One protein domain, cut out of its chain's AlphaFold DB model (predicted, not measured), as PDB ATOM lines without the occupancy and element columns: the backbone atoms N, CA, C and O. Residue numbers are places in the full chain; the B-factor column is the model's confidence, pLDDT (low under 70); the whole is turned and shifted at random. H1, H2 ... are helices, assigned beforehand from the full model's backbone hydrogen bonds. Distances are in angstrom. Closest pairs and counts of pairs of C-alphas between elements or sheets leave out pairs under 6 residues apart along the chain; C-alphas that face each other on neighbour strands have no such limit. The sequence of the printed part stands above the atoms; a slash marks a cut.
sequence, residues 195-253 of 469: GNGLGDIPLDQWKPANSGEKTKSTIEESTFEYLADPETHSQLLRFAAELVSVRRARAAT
ATOM      1  N   GLY A 195     111.287 125.602 155.771       59.50
ATOM      2  CA  GLY A 195     112.165 124.509 155.330       59.50
ATOM      3  C   GLY A 195     113.621 124.610 155.798       59.50
ATOM      4  O   GLY A 195     114.404 123.708 155.521       59.50
ATOM      5  N   ASN A 196     113.985 125.666 156.531       62.56
ATOM      6  CA  ASN A 196     115.378 126.026 156.822       62.56
ATOM      7  C   ASN A 196     115.832 125.585 158.228       62.56
ATOM      8  O   ASN A 196     116.444 126.353 158.959       62.56
ATOM      9  N   GLY A 197     115.488 124.363 158.648       62.25
ATOM     10  CA  GLY A 197     115.974 123.792 159.915       62.25
ATOM     11  C   GLY A 197     115.269 124.280 161.189       62.25
ATOM     12  O   GLY A 197     115.631 123.875 162.290       62.25
ATOM     13  N   LEU A 198     114.205 125.088 161.071       69.69
ATOM     14  CA  LEU A 198     113.391 125.507 162.225       69.69
ATOM     15  C   LEU A 198     112.752 124.310 162.951       69.69
ATOM     16  O   LEU A 198     112.566 124.336 164.165       69.69
ATOM     17  N   GLY A 199     112.414 123.259 162.196       68.44
ATOM     18  CA  GLY A 199     111.890 122.002 162.731       68.44
ATOM     19  C   GLY A 199     112.930 121.154 163.469       68.44
ATOM     20  O   GLY A 199     112.540 120.253 164.208       68.44
ATOM     21  N   ASP A 200     114.219 121.460 163.304       77.94
ATOM     22  CA  ASP A 200     115.330 120.725 163.917       77.94
ATOM     23  C   ASP A 200     115.747 121.319 165.270       77.94
ATOM     24  O   ASP A 200     116.586 120.746 165.965       77.94
ATOM     25  N   ILE A 201     115.159 122.454 165.668       78.56
ATOM     26  CA  ILE A 201     115.367 123.072 166.981       78.56
ATOM     27  C   ILE A 201     114.509 122.313 168.013       78.56
ATOM     28  O   ILE A 201     113.278 122.385 167.945       78.56
ATOM     29  N   PRO A 202     115.103 121.605 168.995       80.81
ATOM     30  CA  PRO A 202     114.356 121.002 170.092       80.81
ATOM     31  C   PRO A 202     113.554 122.054 170.862       80.81
ATOM     32  O   PRO A 202     114.024 123.167 171.094       80.81
ATOM     33  N   LEU A 203     112.347 121.689 171.299       76.81
ATOM     34  CA  LEU A 203     111.426 122.582 172.017       76.81
ATOM     35  C   LEU A 203     112.021 123.178 173.305       76.81
ATOM     36  O   LEU A 203     111.618 124.259 173.725       76.81
ATOM     37  N   ASP A 204     112.966 122.480 173.929       80.69
ATOM     38  CA  ASP A 204     113.680 122.887 175.139       80.69
ATOM     39  C   ASP A 204     115.000 123.633 174.850       80.69
ATOM     40  O   ASP A 204     115.683 124.074 175.778       80.69
ATOM     41  N   GLN A 205     115.375 123.821 173.578       81.69
ATOM     42  CA  GLN A 205     116.616 124.496 173.209       81.69
ATOM     43  C   GLN A 205     116.517 126.015 173.404       81.69
ATOM     44  O   GLN A 205     116.085 126.762 172.527       81.69
ATOM     45  N   TRP A 206     117.069 126.496 174.514       87.31
ATOM     46  CA  TRP A 206     117.153 127.919 174.841       87.31
ATOM     47  C   TRP A 206     118.612 128.358 175.010       87.31
ATOM     48  O   TRP A 206     119.244 128.065 176.025       87.31
ATOM     49  N   LYS A 207     119.194 129.005 173.990       84.69
ATOM     50  CA  LYS A 207     120.626 129.350 173.959       84.69
ATOM     51  C   LYS A 207     120.868 130.852 173.786       84.69
ATOM     52  O   LYS A 207     120.282 131.439 172.882       84.69
ATOM     53  N   PRO A 208     121.799 131.447 174.553       84.19
ATOM     54  CA  PRO A 208     122.347 130.909 175.804       84.19
ATOM     55  C   PRO A 208     121.238 130.777 176.868       84.19
ATOM     56  O   PRO A 208     120.221 131.457 176.782       84.19
ATOM     57  N   ALA A 209     121.406 129.887 177.853       81.62
ATOM     58  CA  ALA A 209     120.332 129.494 178.783       81.62
ATOM     59  C   ALA A 209     119.707 130.662 179.574       81.62
ATOM     60  O   ALA A 209     118.568 130.576 180.018       81.62
ATOM     61  N   ASN A 210     120.444 131.758 179.734       79.88
ATOM     62  CA  ASN A 210     120.013 132.954 180.450       79.88
ATOM     63  C   ASN A 210     119.199 133.947 179.598       79.88
ATOM     64  O   ASN A 210     118.389 134.674 180.164       79.88
ATOM     65  N   SER A 211     119.386 134.005 178.274       86.44
ATOM     66  CA  SER A 211     118.735 135.018 177.417       86.44
ATOM     67  C   SER A 211     117.936 134.438 176.246       86.44
ATOM     68  O   SER A 211     116.967 135.054 175.781       86.44
ATOM     69  N   GLY A 212     118.322 133.252 175.767       88.56
ATOM     70  CA  GLY A 212     117.772 132.630 174.564       88.56
ATOM     71  C   GLY A 212     118.087 133.392 173.278       88.56
ATOM     72  O   GLY A 212     117.517 133.075 172.241       88.56
ATOM     73  N   GLU A 213     118.952 134.404 173.337       89.88
ATOM     74  CA  GLU A 213     119.226 135.342 172.245       89.88
ATOM     75  C   GLU A 213     119.632 134.644 170.948       89.88
ATOM     76  O   GLU A 213     119.094 134.952 169.890       89.88
ATOM     77  N   LYS A 214     120.491 133.624 171.032       87.00
ATOM     78  CA  LYS A 214     120.916 132.856 169.861       87.00
ATOM     79  C   LYS A 214     119.770 132.034 169.279       87.00
ATOM     80  O   LYS A 214     119.593 132.031 168.069       87.00
ATOM     81  N   THR A 215     118.975 131.367 170.122       84.25
ATOM     82  CA  THR A 215     117.779 130.647 169.650       84.25
ATOM     83  C   THR A 215     116.806 131.608 168.960       84.25
ATOM     84  O   THR A 215     116.293 131.284 167.894       84.25
ATOM     85  N   LYS A 216     116.573 132.793 169.537       85.19
ATOM     86  CA  LYS A 216     115.674 133.808 168.972       85.19
ATOM     87  C   LYS A 216     116.182 134.330 167.628       85.19
ATOM     88  O   LYS A 216     115.408 134.306 166.682       85.19
ATOM     89  N   SER A 217     117.463 134.704 167.538       88.31
ATOM     90  CA  SER A 217     118.083 135.182 166.290       88.31
ATOM     91  C   SER A 217     117.963 134.136 165.188       88.31
ATOM     92  O   SER A 217     117.534 134.450 164.088       88.31
ATOM     93  N   THR A 218     118.238 132.863 165.500       86.06
ATOM     94  CA  THR A 218     118.091 131.775 164.523       86.06
ATOM     95  C   THR A 218     116.643 131.618 164.055       86.06
ATOM     96  O   THR A 218     116.409 131.472 162.861       86.06
ATOM     97  N   ILE A 219     115.662 131.677 164.963       82.56
ATOM     98  CA  ILE A 219     114.245 131.602 164.575       82.56
ATOM     99  C   ILE A 219     113.870 132.774 163.662       82.56
ATOM    100  O   ILE A 219     113.174 132.583 162.665       82.56
ATOM    101  N   GLU A 220     114.317 133.975 164.014       85.06
ATOM    102  CA  GLU A 220     114.031 135.209 163.291       85.06
ATOM    103  C   GLU A 220     114.660 135.205 161.892       85.06
ATOM    104  O   GLU A 220     113.939 135.365 160.910       85.06
ATOM    105  N   GLU A 221     115.957 134.916 161.778       86.69
ATOM    106  CA  GLU A 221     116.685 134.816 160.506       86.69
ATOM    107  C   GLU A 221     116.064 133.771 159.574       86.69
ATOM    108  O   GLU A 221     115.712 134.086 158.437       86.69
ATOM    109  N   SER A 222     115.827 132.551 160.067       84.56
ATOM    110  CA  SER A 222     115.202 131.493 159.265       84.56
ATOM    111  C   SER A 222     113.770 131.840 158.847       84.56
ATOM    112  O   SER A 222     113.316 131.418 157.782       84.56
ATOM    113  N   THR A 223     113.041 132.613 159.661       81.38
ATOM    114  CA  THR A 223     111.711 133.112 159.289       81.38
ATOM    115  C   THR A 223     111.814 134.196 158.216       81.38
ATOM    116  O   THR A 223     111.036 134.173 157.265       81.38
ATOM    117  N   PHE A 224     112.770 135.119 158.322       84.94
ATOM    118  CA  PHE A 224     112.983 136.160 157.316       84.94
ATOM    119  C   PHE A 224     113.403 135.586 155.966       84.94
ATOM    120  O   PHE A 224     112.825 135.969 154.952       84.94
ATOM    121  N   GLU A 225     114.342 134.640 155.943       85.12
ATOM    122  CA  GLU A 225     114.735 133.936 154.719       85.12
ATOM    123  C   GLU A 225     113.542 133.243 154.063       85.12
ATOM    124  O   GLU A 225     113.333 133.354 152.857       85.12
ATOM    125  N   TYR A 226     112.718 132.574 154.870       81.50
ATOM    126  CA  TYR A 226     111.515 131.913 154.394       81.50
ATOM    127  C   TYR A 226     110.494 132.889 153.801       81.50
ATOM    128  O   TYR A 226     109.901 132.614 152.764       81.50
ATOM    129  N   LEU A 227     110.293 134.047 154.432       81.38
ATOM    130  CA  LEU A 227     109.383 135.080 153.929       81.38
ATOM    131  C   LEU A 227     109.937 135.832 152.708       81.38
ATOM    132  O   LEU A 227     109.151 136.415 151.957       81.38
ATOM    133  N   ALA A 228     111.259 135.837 152.526       85.50
ATOM    134  CA  ALA A 228     111.940 136.427 151.376       85.50
ATOM    135  C   ALA A 228     111.916 135.520 150.134       85.50
ATOM    136  O   ALA A 228     112.130 136.015 149.026       85.50
ATOM    137  N   ASP A 229     111.638 134.222 150.295       86.12
ATOM    138  CA  ASP A 229     111.445 133.301 149.176       86.12
ATOM    139  C   ASP A 229     110.282 133.777 148.272       86.12
ATOM    140  O   ASP A 229     109.147 133.914 148.747       86.12
ATOM    141  N   PRO A 230     110.523 134.035 146.969       88.25
ATOM    142  CA  PRO A 230     109.515 134.615 146.078       88.25
ATOM    143  C   PRO A 230     108.235 133.782 145.954       88.25
ATOM    144  O   PRO A 230     107.137 134.338 145.860       88.25
ATOM    145  N   GLU A 231     108.361 132.454 145.970       82.75
ATOM    146  CA  GLU A 231     107.228 131.534 145.858       82.75
ATOM    147  C   GLU A 231     106.373 131.566 147.134       82.75
ATOM    148  O   GLU A 231     105.151 131.736 147.077       82.75
ATOM    149  N   THR A 232     107.022 131.510 148.298       79.44
ATOM    150  CA  THR A 232     106.379 131.667 149.607       79.44
ATOM    151  C   THR A 232     105.663 133.010 149.718       79.44
ATOM    152  O   THR A 232     104.494 133.052 150.110       79.44
ATOM    153  N   HIS A 233     106.316 134.104 149.316       84.06
ATOM    154  CA  HIS A 233     105.739 135.446 149.341       84.06
ATOM    155  C   HIS A 233     104.498 135.565 148.441       84.06
ATOM    156  O   HIS A 233     103.456 136.076 148.864       84.06
ATOM    157  N   SER A 234     104.577 135.037 147.216       82.56
ATOM    158  CA  SER A 234     103.464 135.012 146.258       82.56
ATOM    159  C   SER A 234     102.259 134.234 146.800       82.56
ATOM    160  O   SER A 234     101.120 134.717 146.769       82.56
ATOM    161  N   GLN A 235     102.501 133.059 147.388       77.00
ATOM    162  CA  GLN A 235     101.455 132.272 148.040       77.00
ATOM    163  C   GLN A 235     100.822 133.024 149.220       77.00
ATOM    164  O   GLN A 235      99.601 132.983 149.381       77.00
ATOM    165  N   LEU A 236     101.621 133.747 150.013       79.44
ATOM    166  CA  LEU A 236     101.156 134.543 151.154       79.44
ATOM    167  C   LEU A 236     100.180 135.635 150.708       79.44
ATOM    168  O   LEU A 236      99.089 135.756 151.270       79.44
ATOM    169  N   LEU A 237     100.531 136.371 149.652       84.69
ATOM    170  CA  LEU A 237      99.667 137.397 149.066       84.69
ATOM    171  C   LEU A 237      98.378 136.803 148.493       84.69
ATOM    172  O   LEU A 237      97.293 137.343 148.728       84.69
ATOM    173  N   ARG A 238      98.473 135.668 147.793       80.88
ATOM    174  CA  ARG A 238      97.301 134.973 147.247       80.88
ATOM    175  C   ARG A 238      96.329 134.561 148.353       80.88
ATOM    176  O   ARG A 238      95.137 134.849 148.250       80.88
ATOM    177  N   PHE A 239      96.820 133.936 149.424       75.94
ATOM    178  CA  PHE A 239      95.959 133.521 150.535       75.94
ATOM    179  C   PHE A 239      95.416 134.706 151.325       75.94
ATOM    180  O   PHE A 239      94.259 134.674 151.734       75.94
ATOM    181  N   ALA A 240      96.193 135.777 151.503       77.25
ATOM    182  CA  ALA A 240      95.691 137.004 152.110       77.25
ATOM    183  C   ALA A 240      94.513 137.581 151.304       77.25
ATOM    184  O   ALA A 240      93.479 137.920 151.884       77.25
ATOM    185  N   ALA A 241      94.624 137.625 149.974       73.88
ATOM    186  CA  ALA A 241      93.544 138.076 149.099       73.88
ATOM    187  C   ALA A 241      92.294 137.186 149.211       73.88
ATOM    188  O   ALA A 241      91.175 137.694 149.325       73.88
ATOM    189  N   GLU A 242      92.473 135.866 149.244       67.88
ATOM    190  CA  GLU A 242      91.378 134.908 149.408       67.88
ATOM    191  C   GLU A 242      90.694 135.045 150.779       67.88
ATOM    192  O   GLU A 242      89.469 135.142 150.854       67.88
ATOM    193  N   LEU A 243      91.467 135.159 151.865       66.69
ATOM    194  CA  LEU A 243      90.945 135.376 153.218       66.69
ATOM    195  C   LEU A 243      90.154 136.685 153.321       66.69
ATOM    196  O   LEU A 243      89.088 136.713 153.944       66.69
ATOM    197  N   VAL A 244      90.633 137.758 152.686       74.56
ATOM    198  CA  VAL A 244      89.911 139.035 152.603       74.56
ATOM    199  C   VAL A 244      88.615 138.877 151.812       74.56
ATOM    200  O   VAL A 244      87.577 139.366 152.259       74.56
ATOM    201  N   SER A 245      88.640 138.175 150.678       63.84
ATOM    202  CA  SER A 245      87.444 137.897 149.871       63.84
ATOM    203  C   SER A 245      86.393 137.119 150.667       63.84
ATOM    204  O   SER A 245      85.245 137.549 150.782       63.84
ATOM    205  N   VAL A 246      86.803 136.036 151.333       58.28
ATOM    206  CA  VAL A 246      85.930 135.228 152.197       58.28
ATOM    207  C   VAL A 246      85.382 136.057 153.359       58.28
ATOM    208  O   VAL A 246      84.200 135.947 153.688       58.28
ATOM    209  N   ARG A 247      86.203 136.916 153.977       60.53
ATOM    210  CA  ARG A 247      85.749 137.832 155.034       60.53
ATOM    211  C   ARG A 247      84.705 138.819 154.511       60.53
ATOM    212  O   ARG A 247      83.699 139.017 155.183       60.53
ATOM    213  N   ARG A 248      84.909 139.402 153.325       63.91
ATOM    214  CA  ARG A 248      83.945 140.312 152.681       63.91
ATOM    215  C   ARG A 248      82.630 139.605 152.358       63.91
ATOM    216  O   ARG A 248      81.575 140.142 152.665       63.91
ATOM    217  N   ALA A 249      82.692 138.385 151.831       57.19
ATOM    218  CA  ALA A 249      81.504 137.581 151.549       57.19
ATOM    219  C   ALA A 249      80.721 137.234 152.828       57.19
ATOM    220  O   ALA A 249      79.499 137.333 152.849       57.19
ATOM    221  N   ARG A 250      81.412 136.888 153.924       55.03
ATOM    222  CA  ARG A 250      80.770 136.669 155.235       55.03
ATOM    223  C   ARG A 250      80.145 137.949 155.787       55.03
ATOM    224  O   ARG A 250      79.055 137.888 156.345       55.03
ATOM    225  N   ALA A 251      80.807 139.088 155.593       54.91
ATOM    226  CA  ALA A 251      80.317 140.390 156.032       54.91
ATOM    227  C   ALA A 251      79.077 140.886 155.283       54.91
ATOM    228  O   ALA A 251      78.389 141.758 155.794       54.91
ATOM    229  N   ALA A 252      78.757 140.306 154.126       55.50
ATOM    230  CA  ALA A 252      77.520 140.585 153.402       55.50
ATOM    231  C   ALA A 252      76.295 139.833 153.963       55.50
ATOM    232  O   ALA A 252      75.213 139.916 153.391       55.50
ATOM    233  N   THR A 253      76.447 139.062 155.047       56.38
ATOM    234  CA  THR A 253      75.333 138.341 155.679       56.38
ATOM    235  C   THR A 253      74.803 139.102 156.891       56.38
ATOM    236  O   THR A 253      75.586 139.601 157.700       56.38
TER     237      THR A 253
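This is residues 195 to 253 of the 469 residues of the protein "PNPLA domain-containing protein" of Cryomyces minteri (UniProt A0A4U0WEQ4). Two straight helices meet at their ends in an L: H2, the longer one, sticks out as an arm with residues 237 to 253 standing free, and H1 makes the other limb. The long unnamed stretch of residues 195 to 212 runs beside H1 and loops round into its first residue. The printed part has 59 residues, with two named helices, H1 then H2, and no named strand; the class is all helix, with 38 residues in the helices. The whole is extended, with a radius of gyration of the C-alphas of 17.2 A, and elongated, spanning 51 by 26 by 16 A.

H2 is residues 230 to 251, 31.4 A from first to last C-alpha, from C-alpha 230 at (109.515, 134.615, 146.078) to C-alpha 251 at (80.317, 140.390, 156.032). H1 is residues 213 to 228, 22.1 A long, and begins with C-alpha 213 at (119.226, 135.342, 172.245).

H2 and H1 are close but not clearly touching, with 2 pairs of C-alphas within 8 A; the closest C-alphas are those of His 233 and Leu 227, 5.9 A apart. Their lines are about perpendicular, at 81 degrees, and their centres are 23.8 A apart. The link between them, Asp 229, is tight. In H1 and H2 every O i to N i+4 pair is within hydrogen-bond range.

The two C-alphas farthest apart are those of Pro 208 and Thr 253, at 51.7 A. Without the stretches that stand free, residues 228 to 235 and 237 to 253, the body spans 34 by 15 by 12 A. The printed part has no cut. The mean pLDDT of the printed part is 76.9; it is under 70 at residues 195 to 199, 242 to 243 and 245 to 253.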